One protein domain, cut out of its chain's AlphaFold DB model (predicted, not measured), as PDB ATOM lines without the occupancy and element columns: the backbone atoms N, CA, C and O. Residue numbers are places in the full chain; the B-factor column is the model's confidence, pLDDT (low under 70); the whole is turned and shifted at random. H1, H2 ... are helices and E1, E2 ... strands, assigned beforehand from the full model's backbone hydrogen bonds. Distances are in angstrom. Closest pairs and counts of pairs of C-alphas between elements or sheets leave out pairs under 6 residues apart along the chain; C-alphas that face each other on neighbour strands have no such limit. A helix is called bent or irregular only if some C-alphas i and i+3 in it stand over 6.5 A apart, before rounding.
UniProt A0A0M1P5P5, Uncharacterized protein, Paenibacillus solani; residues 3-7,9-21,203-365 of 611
ATOM      1  N   ILE A   3      98.474  33.943  99.991       66.31
ATOM      2  CA  ILE A   3      97.795  35.062 100.640       66.31
ATOM      3  C   ILE A   3      96.283  34.933 100.458       66.31
ATOM      4  O   ILE A   3      95.760  34.884  99.347       66.31
ATOM      5  N   THR A   4      95.558  34.904 101.573       64.38
ATOM      6  CA  THR A   4      94.096  34.997 101.547       64.38
ATOM      7  C   THR A   4      93.718  36.462 101.740       64.38
ATOM      8  O   THR A   4      93.668  36.964 102.866       64.38
ATOM      9  N   ILE A   5      93.518  37.177 100.630       75.12
ATOM     10  CA  ILE A   5      92.901  38.507 100.666       75.12
ATOM     11  C   ILE A   5      91.423  38.320 100.995       75.12
ATOM     12  O   ILE A   5      90.766  37.410 100.491       75.12
ATOM     13  N   PHE A   6      90.906  39.177 101.863       79.06
ATOM     14  CA  PHE A   6      89.490  39.184 102.181       79.06
ATOM     15  C   PHE A   6      88.674  39.753 101.022       79.06
ATOM     16  O   PHE A   6      89.026  40.786 100.452       79.06
ATOM     17  N   ASP A   7      87.601  39.054 100.667       79.38
ATOM     18  CA  ASP A   7      86.790  39.381  99.498       79.38
ATOM     19  C   ASP A   7      85.580  40.243  99.900       79.38
ATOM     20  O   ASP A   7      85.750  41.384 100.338       79.38
ATOM     21  N   VAL A   9      83.444  39.325 102.399       89.44
ATOM     22  CA  VAL A   9      83.276  39.091 103.839       89.44
ATOM     23  C   VAL A   9      84.506  39.565 104.593       89.44
ATOM     24  O   VAL A   9      85.610  39.085 104.334       89.44
ATOM     25  N   ILE A  10      84.295  40.459 105.562       90.81
ATOM     26  CA  ILE A  10      85.375  41.029 106.370       90.81
ATOM     27  C   ILE A  10      85.258  40.664 107.855       90.81
ATOM     28  O   ILE A  10      84.157  40.677 108.396       90.81
ATOM     29  N   ASP A  11      86.374  40.350 108.518       91.56
ATOM     30  CA  ASP A  11      86.474  40.007 109.944       91.56
ATOM     31  C   ASP A  11      87.298  41.052 110.704       91.56
ATOM     32  O   ASP A  11      88.501  41.234 110.480       91.56
ATOM     33  N   VAL A  12      86.612  41.759 111.599       92.75
ATOM     34  CA  VAL A  12      87.135  42.890 112.358       92.75
ATOM     35  C   VAL A  12      87.104  42.554 113.844       92.75
ATOM     36  O   VAL A  12      86.033  42.398 114.434       92.75
ATOM     37  N   ALA A  13      88.276  42.507 114.477       90.31
ATOM     38  CA  ALA A  13      88.363  42.383 115.927       90.31
ATOM     39  C   ALA A  13      87.914  43.675 116.607       90.31
ATOM     40  O   ALA A  13      88.436  44.747 116.314       90.31
ATOM     41  N   VAL A  14      86.981  43.572 117.549       88.44
ATOM     42  CA  VAL A  14      86.548  44.671 118.411       88.44
ATOM     43  C   VAL A  14      87.132  44.445 119.794       88.44
ATOM     44  O   VAL A  14      86.646  43.636 120.583       88.44
ATOM     45  N   ILE A  15      88.184  45.195 120.083       82.12
ATOM     46  CA  ILE A  15      88.952  45.111 121.312       82.12
ATOM     47  C   ILE A  15      88.538  46.257 122.221       82.12
ATOM     48  O   ILE A  15      88.590  47.426 121.856       82.12
ATOM     49  N   GLY A  16      88.152  45.921 123.444       76.38
ATOM     50  CA  GLY A  16      87.698  46.890 124.427       76.38
ATOM     51  C   GLY A  16      88.714  46.976 125.538       76.38
ATOM     52  O   GLY A  16      89.040  45.948 126.125       76.38
ATOM     53  N   LEU A  17      89.167  48.193 125.822       72.06
ATOM     54  CA  LEU A  17      90.089  48.473 126.914       72.06
ATOM     55  C   LEU A  17      89.313  48.630 128.229       72.06
ATOM     56  O   LEU A  17      88.917  47.638 128.831       72.06
ATOM     57  N   THR A  18      89.006  49.860 128.633       67.44
ATOM     58  CA  THR A  18      88.278  50.159 129.873       67.44
ATOM     59  C   THR A  18      87.031  50.975 129.542       67.44
ATOM     60  O   THR A  18      87.128  51.938 128.790       67.44
ATOM     61  N   ASN A  19      85.852  50.609 130.071       69.44
ATOM     62  CA  ASN A  19      84.582  51.343 129.868       69.44
ATOM     63  C   ASN A  19      84.262  51.682 128.392       69.44
ATOM     64  O   ASN A  19      83.667  52.713 128.076       69.44
ATOM     65  N   SER A  20      84.668  50.799 127.482       73.38
ATOM     66  CA  SER A  20      84.775  51.075 126.046       73.38
ATOM     67  C   SER A  20      83.458  51.026 125.271       73.38
ATOM     68  O   SER A  20      83.354  51.619 124.202       73.38
ATOM     69  N   GLY A  21      82.432  50.350 125.800       77.62
ATOM     70  CA  GLY A  21      81.125  50.253 125.141       77.62
ATOM     71  C   GLY A  21      81.097  49.345 123.903       77.62
ATOM     72  O   GLY A  21      80.273  49.576 123.024       77.62
ATOM     73  N   GLY A 203      93.739  35.474 112.303       80.06
ATOM     74  CA  GLY A 203      93.178  35.677 110.963       80.06
ATOM     75  C   GLY A 203      92.396  36.981 110.773       80.06
ATOM     76  O   GLY A 203      91.584  37.063 109.852       80.06
ATOM     77  N   ILE A 204      92.567  37.965 111.662       86.50
ATOM     78  CA  ILE A 204      91.812  39.222 111.603       86.50
ATOM     79  C   ILE A 204      92.309  40.106 110.460       86.50
ATOM     80  O   ILE A 204      93.499  40.162 110.152       86.50
ATOM     81  N   GLN A 205      91.384  40.844 109.856       89.12
ATOM     82  CA  GLN A 205      91.675  41.697 108.700       89.12
ATOM     83  C   GLN A 205      91.735  43.173 109.080       89.12
ATOM     84  O   GLN A 205      92.307  43.983 108.353       89.12
ATOM     85  N   ALA A 206      91.167  43.516 110.235       90.06
ATOM     86  CA  ALA A 206      91.238  44.829 110.846       90.06
ATOM     87  C   ALA A 206      91.019  44.739 112.355       90.06
ATOM     88  O   ALA A 206      90.488  43.752 112.873       90.06
ATOM     89  N   CYS A 207      91.389  45.805 113.056       89.06
ATOM     90  CA  CYS A 207      91.209  45.925 114.493       89.06
ATOM     91  C   CYS A 207      90.533  47.251 114.851       89.06
ATOM     92  O   CYS A 207      90.943  48.318 114.401       89.06
ATOM     93  N   ILE A 208      89.538  47.196 115.727       89.88
ATOM     94  CA  ILE A 208      88.949  48.344 116.402       89.88
ATOM     95  C   ILE A 208      89.408  48.307 117.858       89.88
ATOM     96  O   ILE A 208      89.044  47.403 118.604       89.88
ATOM     97  N   LEU A 209      90.184  49.305 118.272       85.94
ATOM     98  CA  LEU A 209      90.554  49.526 119.663       85.94
ATOM     99  C   LEU A 209      89.611  50.560 120.276       85.94
ATOM    100  O   LEU A 209      89.713  51.750 119.985       85.94
ATOM    101  N   MET A 210      88.703  50.120 121.138       85.38
ATOM    102  CA  MET A 210      87.750  50.994 121.812       85.38
ATOM    103  C   MET A 210      88.209  51.333 123.232       85.38
ATOM    104  O   MET A 210      88.485  50.431 124.031       85.38
ATOM    105  N   ASN A 211      88.201  52.622 123.579       82.19
ATOM    106  CA  ASN A 211      88.437  53.105 124.940       82.19
ATOM    107  C   ASN A 211      87.282  53.978 125.449       82.19
ATOM    108  O   ASN A 211      86.631  54.703 124.691       82.19
ATOM    109  N   GLY A 212      87.020  53.904 126.753       78.88
ATOM    110  CA  GLY A 212      86.226  54.913 127.446       78.88
ATOM    111  C   GLY A 212      86.990  56.237 127.503       78.88
ATOM    112  O   GLY A 212      88.212  56.250 127.354       78.88
ATOM    113  N   GLN A 213      86.276  57.338 127.734       78.38
ATOM    114  CA  GLN A 213      86.873  58.674 127.765       78.38
ATOM    115  C   GLN A 213      88.062  58.725 128.730       78.38
ATOM    116  O   GLN A 213      87.866  58.469 129.922       78.38
ATOM    117  N   ASP A 214      89.264  59.009 128.206       66.75
ATOM    118  CA  ASP A 214      90.530  59.086 128.955       66.75
ATOM    119  C   ASP A 214      90.676  57.994 130.039       66.75
ATOM    120  O   ASP A 214      91.181  58.219 131.142       66.75
ATOM    121  N   SER A 215      90.181  56.784 129.760       72.44
ATOM    122  CA  SER A 215      90.203  55.707 130.747       72.44
ATOM    123  C   SER A 215      91.613  55.108 130.815       72.44
ATOM    124  O   SER A 215      92.121  54.670 129.778       72.44
ATOM    125  N   PRO A 216      92.255  55.073 132.003       67.62
ATOM    126  CA  PRO A 216      93.624  54.594 132.136       67.62
ATOM    127  C   PRO A 216      93.701  53.088 131.886       67.62
ATOM    128  O   PRO A 216      92.802  52.324 132.259       67.62
ATOM    129  N   MET A 217      94.808  52.650 131.284       65.94
ATOM    130  CA  MET A 217      95.081  51.225 131.127       65.94
ATOM    131  C   MET A 217      95.721  50.646 132.393       65.94
ATOM    132  O   MET A 217      96.677  51.216 132.921       65.94
ATOM    133  N   PRO A 218      95.259  49.477 132.870       62.03
ATOM    134  CA  PRO A 218      95.991  48.714 133.865       62.03
ATOM    135  C   PRO A 218      97.375  48.341 133.318       62.03
ATOM    136  O   PRO A 218      97.478  47.781 132.225       62.03
ATOM    137  N   ASN A 219      98.429  48.582 134.106       57.00
ATOM    138  CA  ASN A 219      99.826  48.271 133.752       57.00
ATOM    139  C   ASN A 219     100.029  46.822 133.272       57.00
ATOM    140  O   ASN A 219     100.940  46.545 132.502       57.00
ATOM    141  N   LEU A 220      99.156  45.905 133.694       53.66
ATOM    142  CA  LEU A 220      99.237  44.492 133.364       53.66
ATOM    143  C   LEU A 220      98.991  44.178 131.880       53.66
ATOM    144  O   LEU A 220      99.649  43.307 131.318       53.66
ATOM    145  N   GLY A 221      98.076  44.899 131.222       53.94
ATOM    146  CA  GLY A 221      97.800  44.687 129.798       53.94
ATOM    147  C   GLY A 221      99.008  45.012 128.914       53.94
ATOM    148  O   GLY A 221      99.215  44.380 127.880       53.94
ATOM    149  N   ARG A 222      99.842  45.955 129.362       57.16
ATOM    150  CA  ARG A 222     101.043  46.418 128.663       57.16
ATOM    151  C   ARG A 222     102.131  45.349 128.601       57.16
ATOM    152  O   ARG A 222     102.663  45.091 127.529       57.16
ATOM    153  N   ASP A 223     102.429  44.714 129.729       56.28
ATOM    154  CA  ASP A 223     103.586  43.818 129.837       56.28
ATOM    155  C   ASP A 223     103.320  42.431 129.209       56.28
ATOM    156  O   ASP A 223     104.255  41.732 128.827       56.28
ATOM    157  N   ILE A 224     102.046  42.041 129.064       56.59
ATOM    158  CA  ILE A 224     101.635  40.738 128.509       56.59
ATOM    159  C   ILE A 224     101.231  40.832 127.038       56.59
ATOM    160  O   ILE A 224     101.553  39.934 126.261       56.59
ATOM    161  N   TYR A 225     100.517  41.893 126.650       60.09
ATOM    162  CA  TYR A 225      99.949  42.019 125.306       60.09
ATOM    163  C   TYR A 225     100.673  43.033 124.427       60.09
ATOM    164  O   TYR A 225     100.294  43.185 123.272       60.09
ATOM    165  N   GLY A 226     101.709  43.712 124.926       66.56
ATOM    166  CA  GLY A 226     102.384  44.778 124.190       66.56
ATOM    167  C   GLY A 226     102.901  44.356 122.815       66.56
ATOM    168  O   GLY A 226     102.596  45.005 121.817       66.56
ATOM    169  N   GLU A 227     103.597  43.220 122.743       65.31
ATOM    170  CA  GLU A 227     104.087  42.659 121.475       65.31
ATOM    171  C   GLU A 227     102.936  42.190 120.569       65.31
ATOM    172  O   GLU A 227     102.969  42.416 119.360       65.31
ATOM    173  N   PHE A 228     101.875  41.608 121.146       69.50
ATOM    174  CA  PHE A 228     100.684  41.204 120.392       69.50
ATOM    175  C   PHE A 228     100.001  42.413 119.748       69.50
ATOM    176  O   PHE A 228      99.804  42.436 118.535       69.50
ATOM    177  N   VAL A 229      99.698  43.445 120.534       73.44
ATOM    178  CA  VAL A 229      99.063  44.680 120.063       73.44
ATOM    179  C   VAL A 229      99.935  45.366 119.016       73.44
ATOM    180  O   VAL A 229      99.426  45.745 117.965       73.44
ATOM    181  N   LYS A 230     101.248  45.457 119.251       77.19
ATOM    182  CA  LYS A 230     102.191  46.027 118.285       77.19
ATOM    183  C   LYS A 230     102.176  45.272 116.956       77.19
ATOM    184  O   LYS A 230     102.014  45.900 115.913       77.19
ATOM    185  N   SER A 231     102.274  43.940 116.989       73.25
ATOM    186  CA  SER A 231     102.277  43.119 115.770       73.25
ATOM    187  C   SER A 231     100.997  43.283 114.944       73.25
ATOM    188  O   SER A 231     101.067  43.424 113.726       73.25
ATOM    189  N   ILE A 232      99.833  43.359 115.600       77.75
ATOM    190  CA  ILE A 232      98.548  43.608 114.939       77.75
ATOM    191  C   ILE A 232      98.510  45.015 114.332       77.75
ATOM    192  O   ILE A 232      98.142  45.168 113.169       77.75
ATOM    193  N   PHE A 233      98.934  46.040 115.077       78.62
ATOM    194  CA  PHE A 233      98.888  47.438 114.628       78.62
ATOM    195  C   PHE A 233      99.801  47.702 113.428       78.62
ATOM    196  O   PHE A 233      99.518  48.581 112.616       78.62
ATOM    197  N   GLU A 234     100.891  46.947 113.313       78.12
ATOM    198  CA  GLU A 234     101.800  47.006 112.170       78.12
ATOM    199  C   GLU A 234     101.306  46.208 110.952       78.12
ATOM    200  O   GLU A 234     101.821  46.418 109.854       78.12
ATOM    201  N   ALA A 235     100.338  45.297 111.118       79.88
ATOM    202  CA  ALA A 235      99.920  44.356 110.076       79.88
ATOM    203  C   ALA A 235      98.539  44.638 109.472       79.88
ATOM    204  O   ALA A 235      98.329  44.356 108.292       79.88
ATOM    205  N   VAL A 236      97.594  45.179 110.248       86.19
ATOM    206  CA  VAL A 236      96.211  45.403 109.793       86.19
ATOM    207  C   VAL A 236      95.735  46.835 110.057       86.19
ATOM    208  O   VAL A 236      96.173  47.469 111.024       86.19
ATOM    209  N   PRO A 237      94.798  47.364 109.243       88.19
ATOM    210  CA  PRO A 237      94.116  48.616 109.537       88.19
ATOM    211  C   PRO A 237      93.561  48.648 110.954       88.19
ATOM    212  O   PRO A 237      92.849  47.737 111.384       88.19
ATOM    213  N   THR A 238      93.907  49.711 111.675       88.00
ATOM    214  CA  THR A 238      93.609  49.835 113.096       88.00
ATOM    215  C   THR A 238      92.873  51.135 113.375       88.00
ATOM    216  O   THR A 238      93.341  52.231 113.069       88.00
ATOM    217  N   PHE A 239      91.716  51.015 114.010       89.50
ATOM    218  CA  PHE A 239      90.821  52.123 114.286       89.50
ATOM    219  C   PHE A 239      90.696  52.295 115.788       89.50
ATOM    220  O   PHE A 239      90.163  51.437 116.484       89.50
ATOM    221  N   ILE A 240      91.206  53.404 116.294       88.06
ATOM    222  CA  ILE A 240      91.112  53.764 117.699       88.06
ATOM    223  C   ILE A 240      89.861  54.611 117.853       88.06
ATOM    224  O   ILE A 240      89.768  55.706 117.298       88.06
ATOM    225  N   ILE A 241      88.895  54.081 118.589       90.00
ATOM    226  CA  ILE A 241      87.635  54.746 118.874       90.00
ATOM    227  C   ILE A 241      87.623  55.122 120.348       90.00
ATOM    228  O   ILE A 241      87.726  54.250 121.211       90.00
ATOM    229  N   GLU A 242      87.442  56.403 120.648       88.25
ATOM    230  CA  GLU A 242      87.250  56.857 122.024       88.25
ATOM    231  C   GLU A 242      85.869  57.477 122.219       88.25
ATOM    232  O   GLU A 242      85.355  58.204 121.360       88.25
ATOM    233  N   ARG A 243      85.243  57.168 123.359       86.69
ATOM    234  CA  ARG A 243      84.003  57.829 123.771       86.69
ATOM    235  C   ARG A 243      84.313  59.222 124.305       86.69
ATOM    236  O   ARG A 243      85.210  59.377 125.119       86.69
ATOM    237  N   SER A 244      83.541  60.220 123.891       88.00
ATOM    238  CA  SER A 244      83.776  61.620 124.227       88.00
ATOM    239  C   SER A 244      82.516  62.286 124.767       88.00
ATOM    240  O   SER A 244      81.560  62.538 124.028       88.00
ATOM    241  N   GLY A 245      82.526  62.647 126.053       85.88
ATOM    242  CA  GLY A 245      81.461  63.443 126.663       85.88
ATOM    243  C   GLY A 245      81.378  64.870 126.106       85.88
ATOM    244  O   GLY A 245      80.306  65.467 126.071       85.88
ATOM    245  N   LYS A 246      82.486  65.432 125.596       86.31
ATOM    246  CA  LYS A 246      82.473  66.752 124.934       86.31
ATOM    247  C   LYS A 246      81.784  66.714 123.577       86.31
ATOM    248  O   LYS A 246      81.095  67.673 123.236       86.31
ATOM    249  N   LEU A 247      81.985  65.636 122.818       89.00
ATOM    250  CA  LEU A 247      81.255  65.421 121.575       89.00
ATOM    251  C   LEU A 247      79.759  65.262 121.858       89.00
ATOM    252  O   LEU A 247      78.968  65.922 121.195       89.00
ATOM    253  N   ALA A 248      79.399  64.465 122.872       87.88
ATOM    254  CA  ALA A 248      78.012  64.272 123.298       87.88
ATOM    255  C   ALA A 248      77.315  65.605 123.598       87.88
ATOM    256  O   ALA A 248      76.398  65.980 122.876       87.88
ATOM    257  N   GLY A 249      77.851  66.400 124.532       86.81
ATOM    258  CA  GLY A 249      77.233  67.679 124.897       86.81
ATOM    259  C   GLY A 249      77.137  68.678 123.736       86.81
ATOM    260  O   GLY A 249      76.214  69.477 123.679       86.81
ATOM    261  N   LYS A 250      78.062  68.638 122.766       89.00
ATOM    262  CA  LYS A 250      77.987  69.507 121.577       89.00
ATOM    263  C   LYS A 250      76.927  69.067 120.573       89.00
ATOM    264  O   LYS A 250      76.402  69.920 119.863       89.00
ATOM    265  N   LEU A 251      76.667  67.768 120.476       89.12
ATOM    266  CA  LEU A 251      75.616  67.219 119.624       89.12
ATOM    267  C   LEU A 251      74.237  67.444 120.254       89.12
ATOM    268  O   LEU A 251      73.334  67.877 119.548       89.12
ATOM    269  N   GLU A 252      74.123  67.268 121.571       86.62
ATOM    270  CA  GLU A 252      72.933  67.625 122.358       86.62
ATOM    271  C   GLU A 252      72.611  69.122 122.215       86.62
ATOM    272  O   GLU A 252      71.502  69.471 121.825       86.62
ATOM    273  N   ASP A 253      73.610  70.007 122.370       87.62
ATOM    274  CA  ASP A 253      73.449  71.450 122.124       87.62
ATOM    275  C   ASP A 253      72.910  71.735 120.705       87.62
ATOM    276  O   ASP A 253      72.163  72.690 120.501       87.62
ATOM    277  N   CYS A 254      73.329  70.974 119.685       86.88
ATOM    278  CA  CYS A 254      72.841  71.179 118.316       86.88
ATOM    279  C   CYS A 254      71.354  70.837 118.217       86.88
ATOM    280  O   CYS A 254      70.588  71.635 117.676       86.88
ATOM    281  N   GLU A 255      70.953  69.695 118.771       84.12
ATOM    282  CA  GLU A 255      69.566  69.241 118.757       84.12
ATOM    283  C   GLU A 255      68.649  70.188 119.548       84.12
ATOM    284  O   GLU A 255      67.625  70.623 119.017       84.12
ATOM    285  N   ASP A 256      69.075  70.627 120.737       85.44
ATOM    286  CA  ASP A 256      68.360  71.612 121.565       85.44
ATOM    287  C   ASP A 256      68.150  72.953 120.840       85.44
ATOM    288  O   ASP A 256      67.154  73.648 121.049       85.44
ATOM    289  N   ASN A 257      69.075  73.319 119.946       86.25
ATOM    290  CA  ASN A 257      68.992  74.521 119.115       86.25
ATOM    291  C   ASN A 257      68.270  74.294 117.769       86.25
ATOM    292  O   ASN A 257      68.260  75.191 116.921       86.25
ATOM    293  N   GLY A 258      67.674  73.119 117.544       82.56
ATOM    294  CA  GLY A 258      66.962  72.770 116.310       82.56
ATOM    295  C   GLY A 258      67.871  72.520 115.100       82.56
ATOM    296  O   GLY A 258      67.415  72.588 113.958       82.56
ATOM    297  N   ILE A 259      69.163  72.264 115.326       86.12
ATOM    298  CA  ILE A 259      70.136  71.912 114.291       86.12
ATOM    299  C   ILE A 259      70.167  70.390 114.156       86.12
ATOM    300  O   ILE A 259      70.607  69.682 115.059       86.12
ATOM    301  N   ASN A 260      69.759  69.884 112.992       85.00
ATOM    302  CA  ASN A 260      69.800  68.450 112.714       85.00
ATOM    303  C   ASN A 260      71.240  67.924 112.719       85.00
ATOM    304  O   ASN A 260      72.107  68.432 111.997       85.00
ATOM    305  N   VAL A 261      71.470  66.854 113.480       85.56
ATOM    306  CA  VAL A 261      72.736  66.122 113.456       85.56
ATOM    307  C   VAL A 261      72.926  65.507 112.068       85.56
ATOM    308  O   VAL A 261      72.119  64.707 111.599       85.56
ATOM    309  N   SER A 262      73.993  65.924 111.391       88.88
ATOM    310  CA  SER A 262      74.355  65.493 110.041       88.88
ATOM    311  C   SER A 262      75.847  65.183 109.953       88.88
ATOM    312  O   SER A 262      76.629  65.548 110.838       88.88
ATOM    313  N   THR A 263      76.260  64.546 108.857       87.88
ATOM    314  CA  THR A 263      77.661  64.184 108.602       87.88
ATOM    315  C   THR A 263      78.572  65.412 108.650       87.88
ATOM    316  O   THR A 263      79.669  65.361 109.198       87.88
ATOM    317  N   GLU A 264      78.111  66.553 108.133       88.94
ATOM    318  CA  GLU A 264      78.856  67.818 108.135       88.94
ATOM    319  C   GLU A 264      79.063  68.360 109.552       88.94
ATOM    320  O   GLU A 264      80.182  68.744 109.908       88.94
ATOM    321  N   VAL A 265      78.011  68.332 110.378       88.62
ATOM    322  CA  VAL A 265      78.062  68.755 111.786       88.62
ATOM    323  C   VAL A 265      79.020  67.863 112.570       88.62
ATOM    324  O   VAL A 265      79.943  68.370 113.212       88.62
ATOM    325  N   TYR A 266      78.867  66.540 112.461       89.38
ATOM    326  CA  TYR A 266      79.759  65.572 113.103       89.38
ATOM    327  C   TYR A 266      81.220  65.800 112.689       89.38
ATOM    328  O   TYR A 266      82.103  65.945 113.536       89.38
ATOM    329  N   ASN A 267      81.480  65.944 111.387       87.50
ATOM    330  CA  ASN A 267      82.823  66.179 110.857       87.50
ATOM    331  C   ASN A 267      83.432  67.496 111.349       87.50
ATOM    332  O   ASN A 267      84.635  67.552 111.618       87.50
ATOM    333  N   GLY A 268      82.623  68.550 111.465       86.12
ATOM    334  CA  GLY A 268      83.043  69.831 112.024       86.12
ATOM    335  C   GLY A 268      83.429  69.719 113.500       86.12
ATOM    336  O   GLY A 268      84.453  70.268 113.912       86.12
ATOM    337  N   LEU A 269      82.654  68.966 114.285       87.12
ATOM    338  CA  LEU A 269      82.899  68.766 115.715       87.12
ATOM    339  C   LEU A 269      84.123  67.890 115.983       87.12
ATOM    340  O   LEU A 269      84.957  68.267 116.801       87.12
ATOM    341  N   VAL A 270      84.295  66.778 115.266       85.38
ATOM    342  CA  VAL A 270      85.454  65.882 115.448       85.38
ATOM    343  C   VAL A 270      86.772  66.564 115.053       85.38
ATOM    344  O   VAL A 270      87.806  66.319 115.669       85.38
ATOM    345  N   LYS A 271      86.749  67.476 114.071       85.31
ATOM    346  CA  LYS A 271      87.924  68.285 113.690       85.31
ATOM    347  C   LYS A 271      88.184  69.463 114.633       85.31
ATOM    348  O   LYS A 271      89.239  70.097 114.552       85.31
ATOM    349  N   ASN A 272      87.242  69.796 115.515       85.31
ATOM    350  CA  ASN A 272      87.396  70.902 116.443       85.31
ATOM    351  C   ASN A 272      88.379  70.522 117.554       85.31
ATOM    352  O   ASN A 272      88.084  69.665 118.384       85.31
ATOM    353  N   LYS A 273      89.511  71.234 117.632       84.12
ATOM    354  CA  LYS A 273      90.532  71.008 118.666       84.12
ATOM    355  C   LYS A 273      89.970  71.040 120.089       84.12
ATOM    356  O   LYS A 273      90.463  70.305 120.926       84.12
ATOM    357  N   LYS A 274      88.930  71.836 120.374       83.25
ATOM    358  CA  LYS A 274      88.298  71.884 121.709       83.25
ATOM    359  C   LYS A 274      87.567  70.592 122.082       83.25
ATOM    360  O   LYS A 274      87.347  70.352 123.265       83.25
ATOM    361  N   VAL A 275      87.139  69.822 121.083       81.62
ATOM    362  CA  VAL A 275      86.507  68.515 121.267       81.62
ATOM    363  C   VAL A 275      87.582  67.438 121.267       81.62
ATOM    364  O   VAL A 275      87.601  66.637 122.191       81.62
ATOM    365  N   SER A 276      88.494  67.442 120.287       78.06
ATOM    366  CA  SER A 276      89.451  66.350 120.087       78.06
ATOM    367  C   SER A 276      90.637  66.337 121.059       78.06
ATOM    368  O   SER A 276      91.079  65.252 121.411       78.06
ATOM    369  N   SER A 277      91.120  67.487 121.551       78.12
ATOM    370  CA  SER A 277      92.358  67.574 122.358       78.12
ATOM    371  C   SER A 277      92.273  66.984 123.770       78.12
ATOM    372  O   SER A 277      93.253  67.026 124.505       78.12
ATOM    373  N   LEU A 278      91.090  66.543 124.193       75.50
ATOM    374  CA  LEU A 278      90.826  65.966 125.515       75.50
ATOM    375  C   LEU A 278      90.457  64.480 125.416       75.50
ATOM    376  O   LEU A 278      89.752  63.977 126.280       75.50
ATOM    377  N   ASN A 279      90.840  63.821 124.325       81.88
ATOM    378  CA  ASN A 279      90.645  62.386 124.146       81.88
ATOM    379  C   ASN A 279      91.970  61.777 123.691       81.88
ATOM    380  O   ASN A 279      92.859  62.487 123.213       81.88
ATOM    381  N   PHE A 280      92.062  60.457 123.791       84.19
ATOM    382  CA  PHE A 280      93.205  59.641 123.395       84.19
ATOM    383  C   PHE A 280      94.455  59.818 124.255       84.19
ATOM    384  O   PHE A 280      95.440  59.144 123.977       84.19
ATOM    385  N   ASN A 281      94.451  60.627 125.322       84.88
ATOM    386  CA  ASN A 281      95.663  60.869 126.116       84.88
ATOM    387  C   ASN A 281      96.196  59.571 126.736       84.88
ATOM    388  O   ASN A 281      97.384  59.258 126.645       84.88
ATOM    389  N   GLU A 282      95.310  58.784 127.349       82.25
ATOM    390  CA  GLU A 282      95.683  57.510 127.971       82.25
ATOM    391  C   GLU A 282      96.017  56.434 126.933       82.25
ATOM    392  O   GLU A 282      96.981  55.683 127.105       82.25
ATOM    393  N   VAL A 283      95.287  56.395 125.812       81.25
ATOM    394  CA  VAL A 283      95.605  55.481 124.704       81.25
ATOM    395  C   VAL A 283      96.964  55.831 124.103       81.25
ATOM    396  O   VAL A 283      97.759  54.942 123.826       81.25
ATOM    397  N   HIS A 284      97.285  57.113 123.946       84.88
ATOM    398  CA  HIS A 284      98.577  57.570 123.443       84.88
ATOM    399  C   HIS A 284      99.712  57.196 124.387       84.88
ATOM    400  O   HIS A 284     100.715  56.668 123.920       84.88
ATOM    401  N   LYS A 285      99.548  57.353 125.707       82.19
ATOM    402  CA  LYS A 285     100.534  56.859 126.687       82.19
ATOM    403  C   LYS A 285     100.787  55.359 126.533       82.19
ATOM    404  O   LYS A 285     101.935  54.920 126.588       82.19
ATOM    405  N   PHE A 286      99.729  54.579 126.318       79.69
ATOM    406  CA  PHE A 286      99.849  53.146 126.072       79.69
ATOM    407  C   PHE A 286     100.593  52.849 124.767       79.69
ATOM    408  O   PHE A 286     101.590  52.132 124.788       79.69
ATOM    409  N   LEU A 287     100.178  53.440 123.648       81.12
ATOM    410  CA  LEU A 287     100.822  53.227 122.350       81.12
ATOM    411  C   LEU A 287     102.277  53.719 122.334       81.12
ATOM    412  O   LEU A 287     103.120  53.088 121.704       81.12
ATOM    413  N   TYR A 288     102.585  54.800 123.056       83.06
ATOM    414  CA  TYR A 288     103.951  55.293 123.232       83.06
ATOM    415  C   TYR A 288     104.812  54.244 123.934       83.06
ATOM    416  O   TYR A 288     105.895  53.917 123.469       83.06
ATOM    417  N   SER A 289     104.286  53.621 124.993       77.06
ATOM    418  CA  SER A 289     105.001  52.566 125.719       77.06
ATOM    419  C   SER A 289     105.255  51.284 124.914       77.06
ATOM    420  O   SER A 289     106.060  50.459 125.334       77.06
ATOM    421  N   LEU A 290     104.563  51.109 123.783       76.06
ATOM    422  CA  LEU A 290     104.750  49.995 122.850       76.06
ATOM    423  C   LEU A 290     105.638  50.361 121.649       76.06
ATOM    424  O   LEU A 290     105.788  49.558 120.725       76.06
ATOM    425  N   ASP A 291     106.195  51.574 121.630       77.44
ATOM    426  CA  ASP A 291     106.898  52.162 120.486       77.44
ATOM    427  C   ASP A 291     106.033  52.202 119.210       77.44
ATOM    428  O   ASP A 291     106.541  52.063 118.096       77.44
ATOM    429  N   ILE A 292     104.711  52.357 119.348       78.50
ATOM    430  CA  ILE A 292     103.761  52.497 118.224       78.50
ATOM    431  C   ILE A 292     103.618  53.971 117.824       78.50
ATOM    432  O   ILE A 292     103.410  54.299 116.655       78.50
ATOM    433  N   ILE A 293     103.731  54.877 118.796       81.62
ATOM    434  CA  ILE A 293     103.784  56.326 118.580       81.62
ATOM    435  C   ILE A 293     104.965  56.917 119.357       81.62
ATOM    436  O   ILE A 293     105.505  56.255 120.235       81.62
ATOM    437  N   ASN A 294     105.375  58.141 119.035       80.88
ATOM    438  CA  ASN A 294     106.392  58.900 119.762       80.88
ATOM    439  C   ASN A 294     105.764  59.776 120.870       80.88
ATOM    440  O   ASN A 294     104.544  59.795 121.041       80.88
ATOM    441  N   GLU A 295     106.591  60.527 121.607       75.88
ATOM    442  CA  GLU A 295     106.138  61.422 122.693       75.88
ATOM    443  C   GLU A 295     105.154  62.507 122.230       75.88
ATOM    444  O   GLU A 295     104.342  62.991 123.016       75.88
ATOM    445  N   GLU A 296     105.199  62.874 120.949       74.50
ATOM    446  CA  GLU A 296     104.313  63.866 120.331       74.50
ATOM    447  C   GLU A 296     102.993  63.252 119.829       74.50
ATOM    448  O   GLU A 296     102.156  63.956 119.263       74.50
ATOM    449  N   GLY A 297     102.805  61.938 119.993       68.50
ATOM    450  CA  GLY A 297     101.638  61.197 119.518       68.50
ATOM    451  C   GLY A 297     101.691  60.795 118.037       68.50
ATOM    452  O   GLY A 297     100.754  60.178 117.518       68.50
ATOM    453  N   ASN A 298     102.788  61.112 117.345       78.56
ATOM    454  CA  ASN A 298     103.011  60.750 115.950       78.56
ATOM    455  C   ASN A 298     103.383  59.269 115.841       78.56
ATOM    456  O   ASN A 298     104.156  58.763 116.646       78.56
ATOM    457  N   ALA A 299     102.857  58.567 114.837       78.31
ATOM    458  CA  ALA A 299     103.200  57.167 114.588       78.31
ATOM    459  C   ALA A 299     104.722  56.966 114.458       78.31
ATOM    460  O   ALA A 299     105.389  57.744 113.775       78.31
ATOM    461  N   SER A 300     105.249  55.923 115.102       69.38
ATOM    462  CA  SER A 300     106.685  55.614 115.130       69.38
ATOM    463  C   SER A 300     107.223  55.161 113.774       69.38
ATOM    464  O   SER A 300     108.406  55.327 113.490       69.38
ATOM    465  N   ASN A 301     106.351  54.636 112.911       69.56
ATOM    466  CA  ASN A 301     106.668  54.308 111.531       69.56
ATOM    467  C   ASN A 301     105.553  54.758 110.569       69.56
ATOM    468  O   ASN A 301     104.408  55.028 110.954       69.56
ATOM    469  N   GLN A 302     105.909  54.867 109.288       66.31
ATOM    470  CA  GLN A 302     105.016  55.370 108.239       66.31
ATOM    471  C   GLN A 302     103.832  54.428 107.959       66.31
ATOM    472  O   GLN A 302     102.759  54.907 107.592       66.31
ATOM    473  N   LEU A 303     103.985  53.124 108.210       63.78
ATOM    474  CA  LEU A 303     102.916  52.130 108.068       63.78
ATOM    475  C   LEU A 303     101.794  52.380 109.081       63.78
ATOM    476  O   LEU A 303     100.641  52.578 108.710       63.78
ATOM    477  N   ILE A 304     102.132  52.485 110.366       69.75
ATOM    478  CA  ILE A 304     101.161  52.798 111.420       69.75
ATOM    479  C   ILE A 304     100.461  54.125 111.097       69.75
ATOM    480  O   ILE A 304      99.244  54.227 111.229       69.75
ATOM    481  N   LYS A 305     101.192  55.133 110.599       72.75
ATOM    482  CA  LYS A 305     100.599  56.413 110.177       72.75
ATOM    483  C   LYS A 305      99.545  56.240 109.077       72.75
ATOM    484  O   LYS A 305      98.506  56.899 109.119       72.75
ATOM    485  N   ALA A 306      99.808  55.382 108.096       67.88
ATOM    486  CA  ALA A 306      98.921  55.168 106.961       67.88
ATOM    487  C   ALA A 306      97.623  54.442 107.356       67.88
ATOM    488  O   ALA A 306      96.568  54.744 106.789       67.88
ATOM    489  N   HIS A 307      97.662  53.570 108.370       70.06
ATOM    490  CA  HIS A 307      96.563  52.639 108.674       70.06
ATOM    491  C   HIS A 307      95.874  52.860 110.021       70.06
ATOM    492  O   HIS A 307      94.784  52.332 110.238       70.06
ATOM    493  N   LYS A 308      96.463  53.679 110.899       81.06
ATOM    494  CA  LYS A 308      95.828  54.147 112.129       81.06
ATOM    495  C   LYS A 308      94.777  55.206 111.802       81.06
ATOM    496  O   LYS A 308      95.040  56.171 111.075       81.06
ATOM    497  N   ARG A 309      93.586  55.071 112.374       84.56
ATOM    498  CA  ARG A 309      92.539  56.103 112.345       84.56
ATOM    499  C   ARG A 309      92.046  56.363 113.755       84.56
ATOM    500  O   ARG A 309      91.761  55.422 114.482       84.56
ATOM    501  N   GLU A 310      91.943  57.630 114.125       87.19
ATOM    502  CA  GLU A 310      91.357  58.056 115.397       87.19
ATOM    503  C   GLU A 310      89.952  58.586 115.140       87.19
ATOM    504  O   GLU A 310      89.749  59.464 114.299       87.19
ATOM    505  N   LEU A 311      88.978  58.007 115.831       90.06
ATOM    506  CA  LEU A 311      87.556  58.262 115.647       90.06
ATOM    507  C   LEU A 311      86.906  58.504 117.011       90.06
ATOM    508  O   LEU A 311      87.323  57.945 118.026       90.06
ATOM    509  N   LEU A 312      85.878  59.348 117.039       90.19
ATOM    510  CA  LEU A 312      85.164  59.693 118.267       90.19
ATOM    511  C   LEU A 312      83.714  59.230 118.192       90.19
ATOM    512  O   LEU A 312      83.037  59.441 117.182       90.19
ATOM    513  N   LEU A 313      83.235  58.663 119.294       91.00
ATOM    514  CA  LEU A 313      81.817  58.404 119.540       91.00
ATOM    515  C   LEU A 313      81.341  59.246 120.726       91.00
ATOM    516  O   LEU A 313      82.122  59.477 121.649       91.00
ATOM    517  N   PRO A 314      80.083  59.704 120.760       88.31
ATOM    518  CA  PRO A 314      79.567  60.399 121.933       88.31
ATOM    519  C   PRO A 314      79.477  59.448 123.142       88.31
ATOM    520  O   PRO A 314      79.191  58.249 123.018       88.31
ATOM    521  N   GLU A 315      79.747  59.970 124.341       81.81
ATOM    522  CA  GLU A 315      79.293  59.298 125.562       81.81
ATOM    523  C   GLU A 315      77.758  59.368 125.631       81.81
ATOM    524  O   GLU A 315      77.154  60.314 125.151       81.81
ATOM    525  N   VAL A 316      77.123  58.341 126.182       70.06
ATOM    526  CA  VAL A 316      75.663  58.230 126.273       70.06
ATOM    527  C   VAL A 316      75.337  57.732 127.661       70.06
ATOM    528  O   VAL A 316      75.856  56.687 128.083       70.06
ATOM    529  N   SER A 317      74.506  58.494 128.359       61.09
ATOM    530  CA  SER A 317      74.168  58.265 129.758       61.09
ATOM    531  C   SER A 317      73.069  57.207 129.913       61.09
ATOM    532  O   SER A 317      73.193  56.320 130.759       61.09
ATOM    533  N   VAL A 318      72.087  57.210 129.004       56.84
ATOM    534  CA  VAL A 318      70.962  56.254 128.915       56.84
ATOM    535  C   VAL A 318      71.429  54.798 128.849       56.84
ATOM    536  O   VAL A 318      70.788  53.892 129.367       56.84
ATOM    537  N   LEU A 319      72.603  54.554 128.266       54.62
ATOM    538  CA  LEU A 319      73.168  53.211 128.112       54.62
ATOM    539  C   LEU A 319      73.729  52.618 129.416       54.62
ATOM    540  O   LEU A 319      74.154  51.465 129.425       54.62
ATOM    541  N   LYS A 320      73.739  53.390 130.512       55.66
ATOM    542  CA  LYS A 320      74.068  52.916 131.867       55.66
ATOM    543  C   LYS A 320      72.823  52.418 132.626       55.66
ATOM    544  O   LYS A 320      72.966  51.882 133.725       55.66
ATOM    545  N   GLU A 321      71.618  52.588 132.072       55.38
ATOM    546  CA  GLU A 321      70.352  52.137 132.667       55.38
ATOM    547  C   GLU A 321      70.133  50.624 132.436       55.38
ATOM    548  O   GLU A 321      70.594  50.051 131.450       55.38
ATOM    549  N   LYS A 322      69.440  49.938 133.364       53.78
ATOM    550  CA  LYS A 322      69.156  48.485 133.257       53.78
ATOM    551  C   LYS A 322      68.246  48.135 132.073       53.78
ATOM    552  O   LYS A 322      68.313  47.013 131.571       53.78
ATOM    553  N   GLU A 323      67.418  49.085 131.659       59.59
ATOM    554  CA  GLU A 323      66.624  49.056 130.437       59.59
ATOM    555  C   GLU A 323      67.025  50.278 129.617       59.59
ATOM    556  O   GLU A 323      66.947  51.403 130.100       59.59
ATOM    557  N   VAL A 324      67.517  50.043 128.402       63.41
ATOM    558  CA  VAL A 324      67.914  51.113 127.486       63.41
ATOM    559  C   VAL A 324      66.667  51.602 126.765       63.41
ATOM    560  O   VAL A 324      66.029  50.824 126.056       63.41
ATOM    561  N   ASP A 325      66.348  52.884 126.924       68.69
ATOM    562  CA  ASP A 325      65.319  53.549 126.130       68.69
ATOM    563  C   ASP A 325      65.910  53.978 124.779       68.69
ATOM    564  O   ASP A 325      66.707  54.916 124.685       68.69
ATOM    565  N   TYR A 326      65.552  53.228 123.742       71.75
ATOM    566  CA  TYR A 326      66.068  53.389 122.386       71.75
ATOM    567  C   TYR A 326      65.440  54.554 121.615       71.75
ATOM    568  O   TYR A 326      65.964  54.898 120.556       71.75
ATOM    569  N   ASP A 327      64.365  55.143 122.141       74.62
ATOM    570  CA  ASP A 327      63.637  56.245 121.507       74.62
ATOM    571  C   ASP A 327      64.113  57.620 122.023       74.62
ATOM    572  O   ASP A 327      63.663  58.667 121.554       74.62
ATOM    573  N   LYS A 328      65.046  57.649 122.988       79.31
ATOM    574  CA  LYS A 328      65.664  58.893 123.469       79.31
ATOM    575  C   LYS A 328      66.567  59.508 122.395       79.31
ATOM    576  O   LYS A 328      67.378  58.822 121.772       79.31
ATOM    577  N   ALA A 329      66.506  60.834 122.278       78.25
ATOM    578  CA  ALA A 329      67.361  61.655 121.416       78.25
ATOM    579  C   ALA A 329      68.859  61.294 121.521       78.25
ATOM    580  O   ALA A 329      69.507  61.011 120.513       78.25
ATOM    581  N   GLU A 330      69.380  61.154 122.749       79.75
ATOM    582  CA  GLU A 330      70.768  60.734 123.016       79.75
ATOM    583  C   GLU A 330      71.155  59.429 122.296       79.75
ATOM    584  O   GLU A 330      72.272  59.288 121.787       79.75
ATOM    585  N   TYR A 331      70.236  58.457 122.237       81.88
ATOM    586  CA  TYR A 331      70.484  57.187 121.567       81.88
ATOM    587  C   TYR A 331      70.532  57.366 120.044       81.88
ATOM    588  O   TYR A 331      71.429  56.826 119.394       81.88
ATOM    589  N   HIS A 332      69.623  58.157 119.468       85.25
ATOM    590  CA  HIS A 332      69.629  58.459 118.035       85.25
ATOM    591  C   HIS A 332      70.898  59.203 117.597       85.25
ATOM    592  O   HIS A 332      71.467  58.868 116.553       85.25
ATOM    593  N   ILE A 333      71.396  60.142 118.410       87.88
ATOM    594  CA  ILE A 333      72.697  60.793 118.188       87.88
ATOM    595  C   ILE A 333      73.817  59.742 118.141       87.88
ATOM    596  O   ILE A 333      74.666  59.764 117.243       87.88
ATOM    597  N   TYR A 334      73.842  58.815 119.101       88.81
ATOM    598  CA  TYR A 334      74.869  57.776 119.166       88.81
ATOM    599  C   TYR A 334      74.796  56.787 118.009       88.81
ATOM    600  O   TYR A 334      75.833  56.435 117.444       88.81
ATOM    601  N   GLU A 335      73.596  56.342 117.646       88.12
ATOM    602  CA  GLU A 335      73.365  55.474 116.494       88.12
ATOM    603  C   GLU A 335      73.864  56.148 115.214       88.12
ATOM    604  O   GLU A 335      74.647  55.549 114.480       88.12
ATOM    605  N   PHE A 336      73.510  57.421 114.997       90.44
ATOM    606  CA  PHE A 336      74.014  58.215 113.879       90.44
ATOM    607  C   PHE A 336      75.551  58.253 113.851       90.44
ATOM    608  O   PHE A 336      76.163  57.897 112.845       90.44
ATOM    609  N   CYS A 337      76.190  58.617 114.967       92.06
ATOM    610  CA  CYS A 337      77.652  58.692 115.040       92.06
ATOM    611  C   CYS A 337      78.318  57.320 114.852       92.06
ATOM    612  O   CYS A 337      79.391  57.231 114.259       92.06
ATOM    613  N   SER A 338      77.686  56.247 115.337       92.31
ATOM    614  CA  SER A 338      78.160  54.876 115.136       92.31
ATOM    615  C   SER A 338      78.155  54.506 113.655       92.31
ATOM    616  O   SER A 338      79.133  53.930 113.184       92.31
ATOM    617  N   MET A 339      77.110  54.887 112.910       92.25
ATOM    618  CA  MET A 339      77.044  54.669 111.460       92.25
ATOM    619  C   MET A 339      78.124  55.449 110.712       92.25
ATOM    620  O   MET A 339      78.761  54.899 109.823       92.25
ATOM    621  N   GLU A 340      78.380  56.703 111.091       92.31
ATOM    622  CA  GLU A 340      79.452  57.511 110.491       92.31
ATOM    623  C   GLU A 340      80.835  56.887 110.711       92.31
ATOM    624  O   GLU A 340      81.667  56.821 109.802       92.31
ATOM    625  N   VAL A 341      81.089  56.390 111.923       92.88
ATOM    626  CA  VAL A 341      82.322  55.666 112.247       92.88
ATOM    627  C   VAL A 341      82.421  54.368 111.445       92.88
ATOM    628  O   VAL A 341      83.484  54.076 110.896       92.88
ATOM    629  N   PHE A 342      81.322  53.623 111.321       94.56
ATOM    630  CA  PHE A 342      81.257  52.387 110.544       94.56
ATOM    631  C   PHE A 342      81.466  52.606 109.038       94.56
ATOM    632  O   PHE A 342      82.251  51.890 108.425       94.56
ATOM    633  N   ASP A 343      80.879  53.643 108.436       93.44
ATOM    634  CA  ASP A 343      81.092  53.954 107.014       93.44
ATOM    635  C   ASP A 343      82.562  54.302 106.724       93.44
ATOM    636  O   ASP A 343      83.133  53.856 105.727       93.44
ATOM    637  N   ARG A 344      83.222  55.031 107.635       91.44
ATOM    638  CA  ARG A 344      84.660  55.349 107.541       91.44
ATOM    639  C   ARG A 344      85.549  54.117 107.687       91.44
ATOM    640  O   ARG A 344      86.582  54.028 107.011       91.44
ATOM    641  N   LEU A 345      85.160  53.201 108.578       92.88
ATOM    642  CA  LEU A 345      85.794  51.895 108.746       92.88
ATOM    643  C   LEU A 345      85.748  51.141 107.413       92.88
ATOM    644  O   LEU A 345      86.796  50.829 106.855       92.88
ATOM    645  N   LEU A 346      84.550  50.940 106.859       94.19
ATOM    646  CA  LEU A 346      84.355  50.205 105.611       94.19
ATOM    647  C   LEU A 346      85.058  50.854 104.415       94.19
ATOM    648  O   LEU A 346      85.709  50.148 103.649       94.19
ATOM    649  N   SER A 347      85.015  52.182 104.292       92.12
ATOM    650  CA  SER A 347      85.747  52.899 103.240       92.12
ATOM    651  C   SER A 347      87.247  52.598 103.298       92.12
ATOM    652  O   SER A 347      87.836  52.201 102.296       92.12
ATOM    653  N   SER A 348      87.856  52.715 104.483       89.62
ATOM    654  CA  SER A 348      89.290  52.452 104.666       89.62
ATOM    655  C   SER A 348      89.649  50.989 104.376       89.62
ATOM    656  O   SER A 348      90.739  50.699 103.888       89.62
ATOM    657  N   LEU A 349      88.741  50.058 104.678       91.50
ATOM    658  CA  LEU A 349      88.939  48.631 104.428       91.50
ATOM    659  C   LEU A 349      88.768  48.269 102.952       91.50
ATOM    660  O   LEU A 349      89.493  47.412 102.456       91.50
ATOM    661  N   SER A 350      87.876  48.947 102.232       91.25
ATOM    662  CA  SER A 350      87.756  48.806 100.779       91.25
ATOM    663  C   SER A 350      89.013  49.316 100.062       91.25
ATOM    664  O   SER A 350      89.530  48.643  99.164       91.25
ATOM    665  N   ASP A 351      89.559  50.452 100.507       87.06
ATOM    666  CA  ASP A 351      90.832  50.980 100.002       87.06
ATOM    667  C   ASP A 351      91.974  49.996 100.283       87.06
ATOM    668  O   ASP A 351      92.764  49.675  99.393       87.06
ATOM    669  N   PHE A 352      92.019  49.441 101.498       87.62
ATOM    670  CA  PHE A 352      93.020  48.446 101.874       87.62
ATOM    671  C   PHE A 352      92.903  47.146 101.063       87.62
ATOM    672  O   PHE A 352      93.913  46.623 100.604       87.62
ATOM    673  N   ARG A 353      91.688  46.647 100.802       89.00
ATOM    674  CA  ARG A 353      91.456  45.486  99.922       89.00
ATOM    675  C   ARG A 353      91.966  45.744  98.506       89.00
ATOM    676  O   ARG A 353      92.623  44.892  97.913       89.00
ATOM    677  N   THR A 354      91.682  46.929  97.969       86.94
ATOM    678  CA  THR A 354      92.152  47.349  96.640       86.94
ATOM    679  C   THR A 354      93.676  47.379  96.588       86.94
ATOM    680  O   THR A 354      94.279  46.882  95.635       86.94
ATOM    681  N   LEU A 355      94.298  47.901  97.645       86.12
ATOM    682  CA  LEU A 355      95.739  47.902  97.818       86.12
ATOM    683  C   LEU A 355      96.318  46.478  97.860       86.12
ATOM    684  O   LEU A 355      97.224  46.173  97.087       86.12
ATOM    685  N   LEU A 356      95.781  45.589  98.700       86.12
ATOM    686  CA  LEU A 356      96.247  44.202  98.781       86.12
ATOM    687  C   LEU A 356      96.165  43.507  97.416       86.12
ATOM    688  O   LEU A 356      97.143  42.908  96.979       86.12
ATOM    689  N   ASN A 357      95.044  43.653  96.703       86.06
ATOM    690  CA  ASN A 357      94.872  43.071  95.368       86.06
ATOM    691  C   ASN A 357      95.914  43.595  94.370       86.06
ATOM    692  O   ASN A 357      96.505  42.820  93.621       86.06
ATOM    693  N   LYS A 358      96.183  44.906  94.383       86.06
ATOM    694  CA  LYS A 358      97.211  45.532  93.541       86.06
ATOM    695  C   LYS A 358      98.602  44.947  93.816       86.06
ATOM    696  O   LYS A 358      99.329  44.652  92.869       86.06
ATOM    697  N   ILE A 359      98.970  44.767  95.086       86.38
ATOM    698  CA  ILE A 359     100.293  44.249  95.462       86.38
ATOM    699  C   ILE A 359     100.419  42.743  95.208       86.38
ATOM    700  O   ILE A 359     101.471  42.288  94.769       86.38
ATOM    701  N   VAL A 360      99.358  41.959  95.390       84.00
ATOM    702  CA  VAL A 360      99.391  40.532  95.034       84.00
ATOM    703  C   VAL A 360      99.581  40.338  93.537       84.00
ATOM    704  O   VAL A 360     100.434  39.554  93.140       84.00
ATOM    705  N   LEU A 361      98.909  41.131  92.697       85.88
ATOM    706  CA  LEU A 361      99.158  41.119  91.251       85.88
ATOM    707  C   LEU A 361     100.609  41.479  90.896       85.88
ATOM    708  O   LEU A 361     101.143  40.980  89.906       85.88
ATOM    709  N   PHE A 362     101.263  42.331  91.692       87.12
ATOM    710  CA  PHE A 362     102.686  42.628  91.526       87.12
ATOM    711  C   PHE A 362     103.567  41.404  91.823       87.12
ATOM    712  O   PHE A 362     104.517  41.164  91.078       87.12
ATOM    713  N   PHE A 363     103.246  40.625  92.859       87.25
ATOM    714  CA  PHE A 363     103.992  39.420  93.241       87.25
ATOM    715  C   PHE A 363     103.591  38.149  92.476       87.25
ATOM    716  O   PHE A 363     104.359  37.194  92.469       87.25
ATOM    717  N   ASP A 364     102.445  38.121  91.793       86.81
ATOM    718  CA  ASP A 364     102.044  37.001  90.924       86.81
ATOM    719  C   ASP A 364     102.851  36.936  89.614       86.81
ATOM    720  O   ASP A 364     102.927  35.885  88.961       86.81
ATOM    721  N   ASP A 365     103.527  38.030  89.254       88.19
ATOM    722  CA  ASP A 365     104.563  38.024  88.228       88.19
ATOM    723  C   ASP A 365     105.840  37.370  88.769       88.19
ATOM    724  O   ASP A 365     106.564  37.927  89.598       88.19
TER     725      ASP A 365
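AT A GLANCE: This is residues 3 to 7, 9 to 21 and 203 to 365 of the 611 residues of an uncharacterized protein of Paenibacillus solani (UniProt A0A0M1P5P5). A strongly twisted sheet of four strands has one very long helix, H7, running along one face and on past the sheet, and H7 makes the length of the whole. H1, H5 and H6 sit on the side of the sheet away from H7, while H2 and H3 form a helical hairpin beside E4, with short H4 near H2; the loop residues 320 to 325 stick out. The printed part has 181 residues with four named strands and seven named helices, in the order E1 E2 H1 E3 H2 H3 H4 H5 H6 E4 H7. The sheet's order is E1 E2 E3 E4, all parallel, and the class is mixed, helices and strands. The whole is compact, with a radius of gyration of the C-alphas of 17.7 A, yet elongated, spanning 59 by 36 by 33 A.

HOW THE PARTS SIT: Start at E1, residues 9 to 16, an edge strand. Beside it find E2, residues 206 to 211, parallel at 25 degrees, with N 15 and O 208 2.8 A apart, within hydrogen-bond range. H1, residues 219 to 235, has a kink of 65 degrees near residue 226 and is irregular: C-alphas 224 and 227 are 7.7 A apart. It only grazes the sheet, with residues 229 to 235. E3, residues 238 to 244, is parallel to E2 at 23 degrees, with N 241 and O 209 at 2.8 A; E2, H1 and E3 form a strand-helix-strand unit, two parallel neighbour strands with a helix between, and its crossover is right-handed. H2, residues 245 to 256, and H3, residues 263 to 270, are a helical hairpin: they touch at a steep tilt of 40 degrees, opposite ways, the closest C-alphas being those of Leu 247 and Leu 269, 6.9 A apart. H4, residues 273 to 276, is close to H2 but not clearly touching, with the C-alphas of Lys 246 and Val 275 closest at 5.7 A. H5, residues 281 to 289, is close to H1 but not clearly touching, with the C-alphas of Arg 222 and Phe 286 closest at 7.3 A. H6, residues 302 to 307, only just touches H1, by 3 pairs of C-alphas within 8 A; the closest are those of Glu 234 and Ile 304, 5.9 A apart. E4, residues 308 to 314, is the other edge strand, parallel to E3 at 25 degrees, with N 311 and O 240 at 2.8 A; E3, H2 to H6 and E4 are a second strand-helix-strand unit. H7, residues 329 to 364, is on the sheet at a height of 8.2 A, over E2 and along the strands, at 26 degrees to E2 on the local plane. Every O i to N i+4 pair is within hydrogen-bond range in H2, H3, H5, H6 and H7; H1 has 9 of 13, and H4 is too short for such a pair.

IN THESE COORDINATES: Find C-alpha 9 at (83.276, 39.091, 103.839); from there E1 runs 22.5 A to C-alpha 16. E3 measures 19.0 A and E4 20.0 A, while H1 measures 24.0 A and H2 16.3 A. Find C-alpha 329 at (67.361, 61.655, 121.416); H7 runs 52.3 A to C-alpha 364 at (102.044, 37.001, 90.924).

THE WHOLE: The C-alphas of Asn 257 and Asp 365, the two farthest apart, are 59.6 A apart. Residue 8 is not printed, with 5.6 A between C-alphas 7 and 9; residues 22 to 202 are not printed either, with 23.6 A between C-alphas 21 and 203. The links H5 to H6 and E4 to H7 are long. The mean pLDDT of the printed part is 80.4, and 34 residues are under 70, among them 216 to 228 and 317 to 325.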